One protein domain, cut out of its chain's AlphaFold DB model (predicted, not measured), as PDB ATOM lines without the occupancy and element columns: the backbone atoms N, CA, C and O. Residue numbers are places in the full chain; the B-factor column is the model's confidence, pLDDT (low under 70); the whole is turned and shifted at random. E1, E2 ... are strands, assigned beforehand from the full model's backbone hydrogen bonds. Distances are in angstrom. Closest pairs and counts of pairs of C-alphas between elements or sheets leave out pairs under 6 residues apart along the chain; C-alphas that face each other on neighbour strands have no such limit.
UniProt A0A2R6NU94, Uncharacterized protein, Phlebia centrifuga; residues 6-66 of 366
ATOM      1  N   CYS A   6     273.677 348.370 394.245       88.31
ATOM      2  CA  CYS A   6     272.529 347.513 393.938       88.31
ATOM      3  C   CYS A   6     271.241 348.115 394.510       88.31
ATOM      4  O   CYS A   6     271.208 348.529 395.668       88.31
ATOM      5  N   THR A   7     270.169 348.126 393.715       91.12
ATOM      6  CA  THR A   7     268.851 348.605 394.161       91.12
ATOM      7  C   THR A   7     267.909 347.430 394.387       91.12
ATOM      8  O   THR A   7     267.639 346.667 393.459       91.12
ATOM      9  N   LEU A   8     267.382 347.311 395.604       88.31
ATOM     10  CA  LEU A   8     266.216 346.492 395.908       88.31
ATOM     11  C   LEU A   8     264.968 347.305 395.560       88.31
ATOM     12  O   LEU A   8     264.664 348.283 396.242       88.31
ATOM     13  N   ASP A   9     264.301 346.937 394.468       89.06
ATOM     14  CA  ASP A   9     263.182 347.714 393.937       89.06
ATOM     15  C   ASP A   9     261.879 347.522 394.727       89.06
ATOM     16  O   ASP A   9     261.758 346.637 395.574       89.06
ATOM     17  N   GLU A  10     260.876 348.342 394.420       89.31
ATOM     18  CA  GLU A  10     259.548 348.342 395.051       89.31
ATOM     19  C   GLU A  10     258.790 347.000 394.972       89.31
ATOM     20  O   GLU A  10     257.815 346.792 395.696       89.31
ATOM     21  N   ASN A  11     259.245 346.062 394.135       89.75
ATOM     22  CA  ASN A  11     258.670 344.724 394.005       89.75
ATOM     23  C   ASN A  11     259.436 343.672 394.828       89.75
ATOM     24  O   ASN A  11     259.132 342.482 394.748       89.75
ATOM     25  N   GLY A  12     260.436 344.090 395.611       82.50
ATOM     26  CA  GLY A  12     261.283 343.204 396.404       82.50
ATOM     27  C   GLY A  12     262.310 342.433 395.572       82.50
ATOM     28  O   GLY A  12     262.806 341.405 396.030       82.50
ATOM     29  N   SER A  13     262.633 342.900 394.360       86.94
ATOM     30  CA  SER A  13     263.643 342.281 393.495       86.94
ATOM     31  C   SER A  13     264.955 343.063 393.517       86.94
ATOM     32  O   SER A  13     264.983 344.273 393.289       86.94
ATOM     33  N   MET A  14     266.070 342.368 393.767       86.25
ATOM     34  CA  MET A  14     267.403 342.971 393.708       86.25
ATOM     35  C   MET A  14     267.836 343.136 392.249       86.25
ATOM     36  O   MET A  14     267.977 342.153 391.517       86.25
ATOM     37  N   ARG A  15     268.046 344.379 391.819       89.44
ATOM     38  CA  ARG A  15     268.528 344.707 390.474       89.44
ATOM     39  C   ARG A  15     270.042 344.493 390.354       89.44
ATOM     40  O   ARG A  15     270.743 344.536 391.366       89.44
ATOM     41  N   PRO A  16     270.558 344.285 389.127       87.50
ATOM     42  CA  PRO A  16     271.996 344.264 388.882       87.50
ATOM     43  C   PRO A  16     272.695 345.529 389.402       87.50
ATOM     44  O   PRO A  16     272.095 346.607 389.443       87.50
ATOM     45  N   ALA A  17     273.968 345.386 389.771       86.06
ATOM     46  CA  ALA A  17     274.803 346.506 390.190       86.06
ATOM     47  C   ALA A  17     274.911 347.562 389.074       86.06
ATOM     48  O   ALA A  17     274.984 347.220 387.892       86.06
ATOM     49  N   HIS A  18     274.901 348.839 389.450       86.81
ATOM     50  CA  HIS A  18     275.030 349.980 388.545       86.81
ATOM     51  C   HIS A  18     275.828 351.117 389.199       86.81
ATOM     52  O   HIS A  18     276.057 351.125 390.410       86.81
ATOM     53  N   GLY A  19     276.232 352.093 388.383       86.00
ATOM     54  CA  GLY A  19     277.185 353.134 388.772       86.00
ATOM     55  C   GLY A  19     278.604 352.794 388.323       86.00
ATOM     56  O   GLY A  19     278.837 351.747 387.725       86.00
ATOM     57  N   ALA A  20     279.536 353.714 388.557       83.19
ATOM     58  CA  ALA A  20     280.948 353.449 388.321       83.19
ATOM     59  C   ALA A  20     281.549 352.816 389.585       83.19
ATOM     60  O   ALA A  20     281.299 353.344 390.670       83.19
ATOM     61  N   PRO A  21     282.332 351.730 389.472       81.12
ATOM     62  CA  PRO A  21     283.128 351.253 390.591       81.12
ATOM     63  C   PRO A  21     284.099 352.344 391.043       81.12
ATOM     64  O   PRO A  21     284.599 353.127 390.230       81.12
ATOM     65  N   ASP A  22     284.382 352.376 392.338       78.88
ATOM     66  CA  ASP A  22     285.303 353.327 392.944       78.88
ATOM     67  C   ASP A  22     286.324 352.612 393.840       78.88
ATOM     68  O   ASP A  22     286.305 351.391 394.015       78.88
ATOM     69  N   ALA A  23     287.275 353.379 394.370       73.19
ATOM     70  CA  ALA A  23     288.337 352.863 395.228       73.19
ATOM     71  C   ALA A  23     287.964 352.863 396.724       73.19
ATOM     72  O   ALA A  23     288.856 352.728 397.558       73.19
ATOM     73  N   SER A  24     286.683 353.038 397.080       74.25
ATOM     74  CA  SER A  24     286.243 353.098 398.485       74.25
ATOM     75  C   SER A  24     286.423 351.766 399.217       74.25
ATOM     76  O   SER A  24     286.608 351.744 400.431       74.25
ATOM     77  N   GLY A  25     286.375 350.651 398.481       68.19
ATOM     78  CA  GLY A  25     286.304 349.320 399.078       68.19
ATOM     79  C   GLY A  25     284.925 348.986 399.660       68.19
ATOM     80  O   GLY A  25     284.790 347.990 400.364       68.19
ATOM     81  N   GLU A  26     283.901 349.791 399.368       76.00
ATOM     82  CA  GLU A  26     282.547 349.629 399.898       76.00
ATOM     83  C   GLU A  26     281.612 348.943 398.894       76.00
ATOM     84  O   GLU A  26     281.889 348.840 397.698       76.00
ATOM     85  N   PHE A  27     280.466 348.472 399.383       75.00
ATOM     86  CA  PHE A  27     279.336 348.081 398.544       75.00
ATOM     87  C   PHE A  27     278.099 348.866 398.966       75.00
ATOM     88  O   PHE A  27     277.781 348.940 400.156       75.00
ATOM     89  N   HIS A  28     277.383 349.426 397.992       82.88
ATOM     90  CA  HIS A  28     276.215 350.250 398.271       82.88
ATOM     91  C   HIS A  28     274.926 349.481 397.985       82.88
ATOM     92  O   HIS A  28     274.736 348.913 396.905       82.88
ATOM     93  N   VAL A  29     273.995 349.523 398.936       85.19
ATOM     94  CA  VAL A  29     272.633 349.018 398.735       85.19
ATOM     95  C   VAL A  29     271.644 350.157 398.887       85.19
ATOM     96  O   VAL A  29     271.653 350.880 399.885       85.19
ATOM     97  N   ARG A  30     270.765 350.289 397.894       86.62
ATOM     98  CA  ARG A  30     269.590 351.151 397.945       86.62
ATOM     99  C   ARG A  30     268.347 350.295 398.146       86.62
ATOM    100  O   ARG A  30     268.064 349.430 397.321       86.62
ATOM    101  N   ASN A  31     267.607 350.533 399.225       87.62
ATOM    102  CA  ASN A  31     266.342 349.845 399.483       87.62
ATOM    103  C   ASN A  31     265.154 350.767 399.186       87.62
ATOM    104  O   ASN A  31     264.896 351.691 399.959       87.62
ATOM    105  N   ASP A  32     264.431 350.477 398.105       89.31
ATOM    106  CA  ASP A  32     263.196 351.162 397.704       89.31
ATOM    107  C   ASP A  32     261.941 350.292 397.968       89.31
ATOM    108  O   ASP A  32     260.840 350.656 397.562       89.31
ATOM    109  N   TYR A  33     262.081 349.140 398.641       85.69
ATOM    110  CA  TYR A  33     260.970 348.232 398.938       85.69
ATOM    111  C   TYR A  33     260.244 348.599 400.243       85.69
ATOM    112  O   TYR A  33     259.378 349.467 400.300       85.69
ATOM    113  N   ARG A  34     260.582 347.900 401.324       82.81
ATOM    114  CA  ARG A  34     260.082 348.094 402.687       82.81
ATOM    115  C   ARG A  34     261.149 347.603 403.657       82.81
ATOM    116  O   ARG A  34     262.184 347.087 403.233       82.81
ATOM    117  N   SER A  35     260.880 347.739 404.950       84.19
ATOM    118  CA  SER A  35     261.744 347.211 406.007       84.19
ATOM    119  C   SER A  35     262.078 345.736 405.756       84.19
ATOM    120  O   SER A  35     261.178 344.893 405.721       84.19
ATOM    121  N   ILE A  36     263.355 345.433 405.514       83.00
ATOM    122  CA  ILE A  36     263.818 344.077 405.201       83.00
ATOM    123  C   ILE A  36     265.278 343.886 405.610       83.00
ATOM    124  O   ILE A  36     266.062 344.836 405.627       83.00
ATOM    125  N   HIS A  37     265.644 342.648 405.936       81.12
ATOM    126  CA  HIS A  37     267.036 342.275 406.148       81.12
ATOM    127  C   HIS A  37     267.754 342.115 404.806       81.12
ATOM    128  O   HIS A  37     267.245 341.462 403.895       81.12
ATOM    129  N   ILE A  38     268.942 342.700 404.689       81.62
ATOM    130  CA  ILE A  38     269.771 342.610 403.488       81.62
ATOM    131  C   ILE A  38     270.858 341.571 403.722       81.62
ATOM    132  O   ILE A  38     271.639 341.688 404.663       81.62
ATOM    133  N   GLY A  39     270.901 340.561 402.853       78.12
ATOM    134  CA  GLY A  39     271.957 339.557 402.822       78.12
ATOM    135  C   GLY A  39     272.903 339.782 401.647       78.12
ATOM    136  O   GLY A  39     272.450 340.027 400.528       78.12
ATOM    137  N   VAL A  40     274.206 339.652 401.879       76.31
ATOM    138  CA  VAL A  40     275.233 339.666 400.830       76.31
ATOM    139  C   VAL A  40     275.830 338.271 400.715       76.31
ATOM    140  O   VAL A  40     276.163 337.638 401.717       76.31
ATOM    141  N   LYS A  41     275.974 337.789 399.478       75.12
ATOM    142  CA  LYS A  41     276.716 336.566 399.162       75.12
ATOM    143  C   LYS A  41     278.003 336.924 398.435       75.12
ATOM    144  O   LYS A  41     277.974 337.755 397.530       75.12
ATOM    145  N   ALA A  42     279.092 336.250 398.775       67.69
ATOM    146  CA  ALA A  42     280.330 336.296 398.011       67.69
ATOM    147  C   ALA A  42     280.645 334.923 397.429       67.69
ATOM    148  O   ALA A  42     280.235 333.884 397.954       67.69
ATOM    149  N   LYS A  43     281.372 334.937 396.313       73.00
ATOM    150  CA  LYS A  43     281.883 333.722 395.695       73.00
ATOM    151  C   LYS A  43     283.143 333.285 396.443       73.00
ATOM    152  O   LYS A  43     284.143 333.993 396.424       73.00
ATOM    153  N   LEU A  44     283.080 332.126 397.088       59.25
ATOM    154  CA  LEU A  44     284.178 331.475 397.796       59.25
ATOM    155  C   LEU A  44     284.555 330.221 397.000       59.25
ATOM    156  O   LEU A  44     283.810 329.243 396.946       59.25
ATOM    157  N   GLY A  45     285.683 330.284 396.289       69.94
ATOM    158  CA  GLY A  45     286.045 329.264 395.303       69.94
ATOM    159  C   GLY A  45     285.037 329.217 394.148       69.94
ATOM    160  O   GLY A  45     284.876 330.197 393.416       69.94
ATOM    161  N   ASN A  46     284.353 328.082 393.980       76.19
ATOM    162  CA  ASN A  46     283.346 327.886 392.928       76.19
ATOM    163  C   ASN A  46     281.898 328.076 393.399       76.19
ATOM    164  O   ASN A  46     280.997 328.071 392.561       76.19
ATOM    165  N   GLU A  47     281.665 328.295 394.691       67.88
ATOM    166  CA  GLU A  47     280.324 328.385 395.273       67.88
ATOM    167  C   GLU A  47     280.042 329.781 395.837       67.88
ATOM    168  O   GLU A  47     280.954 330.526 396.191       67.88
ATOM    169  N   PHE A  48     278.765 330.163 395.916       67.75
ATOM    170  CA  PHE A  48     278.339 331.403 396.567       67.75
ATOM    171  C   PHE A  48     277.873 331.110 397.990       67.75
ATOM    172  O   PHE A  48     276.881 330.403 398.171       67.75
ATOM    173  N   SER A  49     278.514 331.728 398.979       63.25
ATOM    174  CA  SER A  49     278.099 331.648 400.385       63.25
ATOM    175  C   SER A  49     277.712 333.022 400.919       63.25
ATOM    176  O   SER A  49     278.195 334.048 400.435       63.25
ATOM    177  N   ALA A  50     276.797 333.054 401.888       69.38
ATOM    178  CA  ALA A  50     276.432 334.288 402.573       69.38
ATOM    179  C   ALA A  50     277.616 334.787 403.412       69.38
ATOM    180  O   ALA A  50     278.227 334.001 404.128       69.38
ATOM    181  N   ILE A  51     277.926 336.078 403.305       62.81
ATOM    182  CA  ILE A  51     279.027 336.726 404.034       62.81
ATOM    183  C   ILE A  51     278.560 337.871 404.935       62.81
ATOM    184  O   ILE A  51     279.328 338.355 405.755       62.81
ATOM    185  N   TYR A  52     277.313 338.315 404.787       71.88
ATOM    186  CA  TYR A  52     276.720 339.345 405.632       71.88
ATOM    187  C   TYR A  52     275.200 339.208 405.626       71.88
ATOM    188  O   TYR A  52     274.607 338.907 404.587       71.88
ATOM    189  N   LEU A  53     274.578 339.460 406.772       78.44
ATOM    190  CA  LEU A  53     273.139 339.627 406.928       78.44
ATOM    191  C   LEU A  53     272.917 340.793 407.888       78.44
ATOM    192  O   LEU A  53     273.473 340.795 408.981       78.44
ATOM    193  N   SER A  54     272.116 341.781 407.498       69.50
ATOM    194  CA  SER A  54     271.849 342.916 408.380       69.50
ATOM    195  C   SER A  54     271.089 342.456 409.628       69.50
ATOM    196  O   SER A  54     270.045 341.819 409.517       69.50
ATOM    197  N   GLU A  55     271.572 342.803 410.821       66.94
ATOM    198  CA  GLU A  55     270.925 342.416 412.088       66.94
ATOM    199  C   GLU A  55     269.563 343.078 412.284       66.94
ATOM    200  O   GLU A  55     268.629 342.488 412.824       66.94
ATOM    201  N   ARG A  56     269.440 344.328 411.833       74.44
ATOM    202  CA  ARG A  56     268.189 345.083 411.852       74.44
ATOM    203  C   ARG A  56     267.659 345.225 410.430       74.44
ATOM    204  O   ARG A  56     268.453 345.328 409.488       74.44
ATOM    205  N   PRO A  57     266.331 345.239 410.253       74.50
ATOM    206  CA  PRO A  57     265.755 345.441 408.943       74.50
ATOM    207  C   PRO A  57     265.976 346.896 408.519       74.50
ATOM    208  O   PRO A  57     265.687 347.840 409.260       74.50
ATOM    209  N   PHE A  58     266.521 347.076 407.323       74.06
ATOM    210  CA  PHE A  58     266.823 348.390 406.786       74.06
ATOM    211  C   PHE A  58     265.521 349.021 406.284       74.06
ATOM    212  O   PHE A  58     264.854 348.462 405.409       74.06
ATOM    213  N   TYR A  59     265.131 350.160 406.864       67.12
ATOM    214  CA  TYR A  59     264.078 351.015 406.302       67.12
ATOM    215  C   TYR A  59     264.603 351.647 404.987       67.12
ATOM    216  O   TYR A  59     265.634 351.244 404.473       67.12
ATOM    217  N   THR A  60     263.896 352.529 404.306       64.06
ATOM    218  CA  THR A  60     264.326 352.991 402.966       64.06
ATOM    219  C   THR A  60     265.563 353.908 403.015       64.06
ATOM    220  O   THR A  60     265.694 354.684 403.960       64.06
ATOM    221  N   GLY A  61     266.433 353.888 401.995       65.56
ATOM    222  CA  GLY A  61     267.598 354.792 401.909       65.56
ATOM    223  C   GLY A  61     268.857 354.174 401.288       65.56
ATOM    224  O   GLY A  61     268.790 353.108 400.675       65.56
ATOM    225  N   LYS A  62     270.004 354.856 401.448       63.97
ATOM    226  CA  LYS A  62     271.345 354.343 401.112       63.97
ATOM    227  C   LYS A  62     272.068 353.957 402.403       63.97
ATOM    228  O   LYS A  62     272.036 354.725 403.363       63.97
ATOM    229  N   VAL A  63     272.715 352.798 402.409       65.75
ATOM    230  CA  VAL A  63     273.669 352.406 403.450       65.75
ATOM    231  C   VAL A  63     274.993 352.042 402.803       65.75
ATOM    232  O   VAL A  63     275.023 351.322 401.800       65.75
ATOM    233  N   ASP A  64     276.066 352.562 403.383       65.69
ATOM    234  CA  ASP A  64     277.426 352.197 403.029       65.69
ATOM    235  C   ASP A  64     277.843 351.048 403.951       65.69
ATOM    236  O   ASP A  64     277.751 351.144 405.178       65.69
ATOM    237  N   LEU A  65     278.202 349.915 403.350       61.31
ATOM    238  CA  LEU A  65     278.655 348.733 404.071       61.31
ATOM    239  C   LEU A  65     280.159 348.606 403.862       61.31
ATOM    240  O   LEU A  65     280.609 348.285 402.760       61.31
ATOM    241  N   THR A  66     280.926 348.841 404.924       61.28
ATOM    242  CA  THR A  66     282.364 348.573 404.930       61.28
ATOM    243  C   THR A  66     282.590 347.096 405.252       61.28
ATOM    244  O   THR A  66     282.172 346.639 406.321       61.28
TER     245      THR A  66
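What this domain is: This is residues 6 to 66 of the 366 residues of an uncharacterized protein of Phlebia centrifuga (UniProt A0A2R6NU94). A small sheet of three strands, E1, E2 and E5, and a separate two-stranded hairpin, E3 and E4, make two parts with a gap between them, joined at one end by residues 32 to 38 and 54 to 60. A long loop, residues 9 to 26, swings round the E1 edge of the sheet from E1 to E2. The printed part has 61 residues with no named helix and five named strands, E1 to E5 along the chain; the class is all strand, though 26 of the 61 residues are in named elements. The sheet is mixed, in the order E1, E2, E5. The whole is only just compact, close to loose, with a radius of gyration of the C-alphas of 12.1 A, and spans 33 by 24 by 20 A.

Where its parts are: In the sheet, E2 is residues 27 to 31, 13.1 A long; E1 is residues 6 to 8, 6.7 A, beginning at C-alpha 6 (272.529, 347.513, 393.938); and E5 is residues 61 to 65, 12.8 A, ending at C-alpha 65 (278.655, 348.733, 404.071). E3 is residues 39 to 44, 15.5 A, and E4 residues 47 to 53, 17.7 A.

How they stand to each other: E2 is the inner strand. E1 is parallel to it at 22 degrees, with N 8 and O 30 at 2.8 A. E5 is antiparallel to E2 at 157 degrees, with N 31 and O 61 at 3.2 A. E3 and E4 form an antiparallel hairpin at 146 degrees, with N 40 and O 52 at 2.8 A. Both are apart from E1, E2 and E5.

The domain as a whole: The C-alphas of Gly 45 and Thr 60, the two farthest apart, are 33.1 A from each other. The printed part has no cut. The link E1 to E2 is long, with 18 residues. Mean pLDDT of the printed part is 77.0; 19 residues are under 70, among them residues 47 to 51 and 59 to 66.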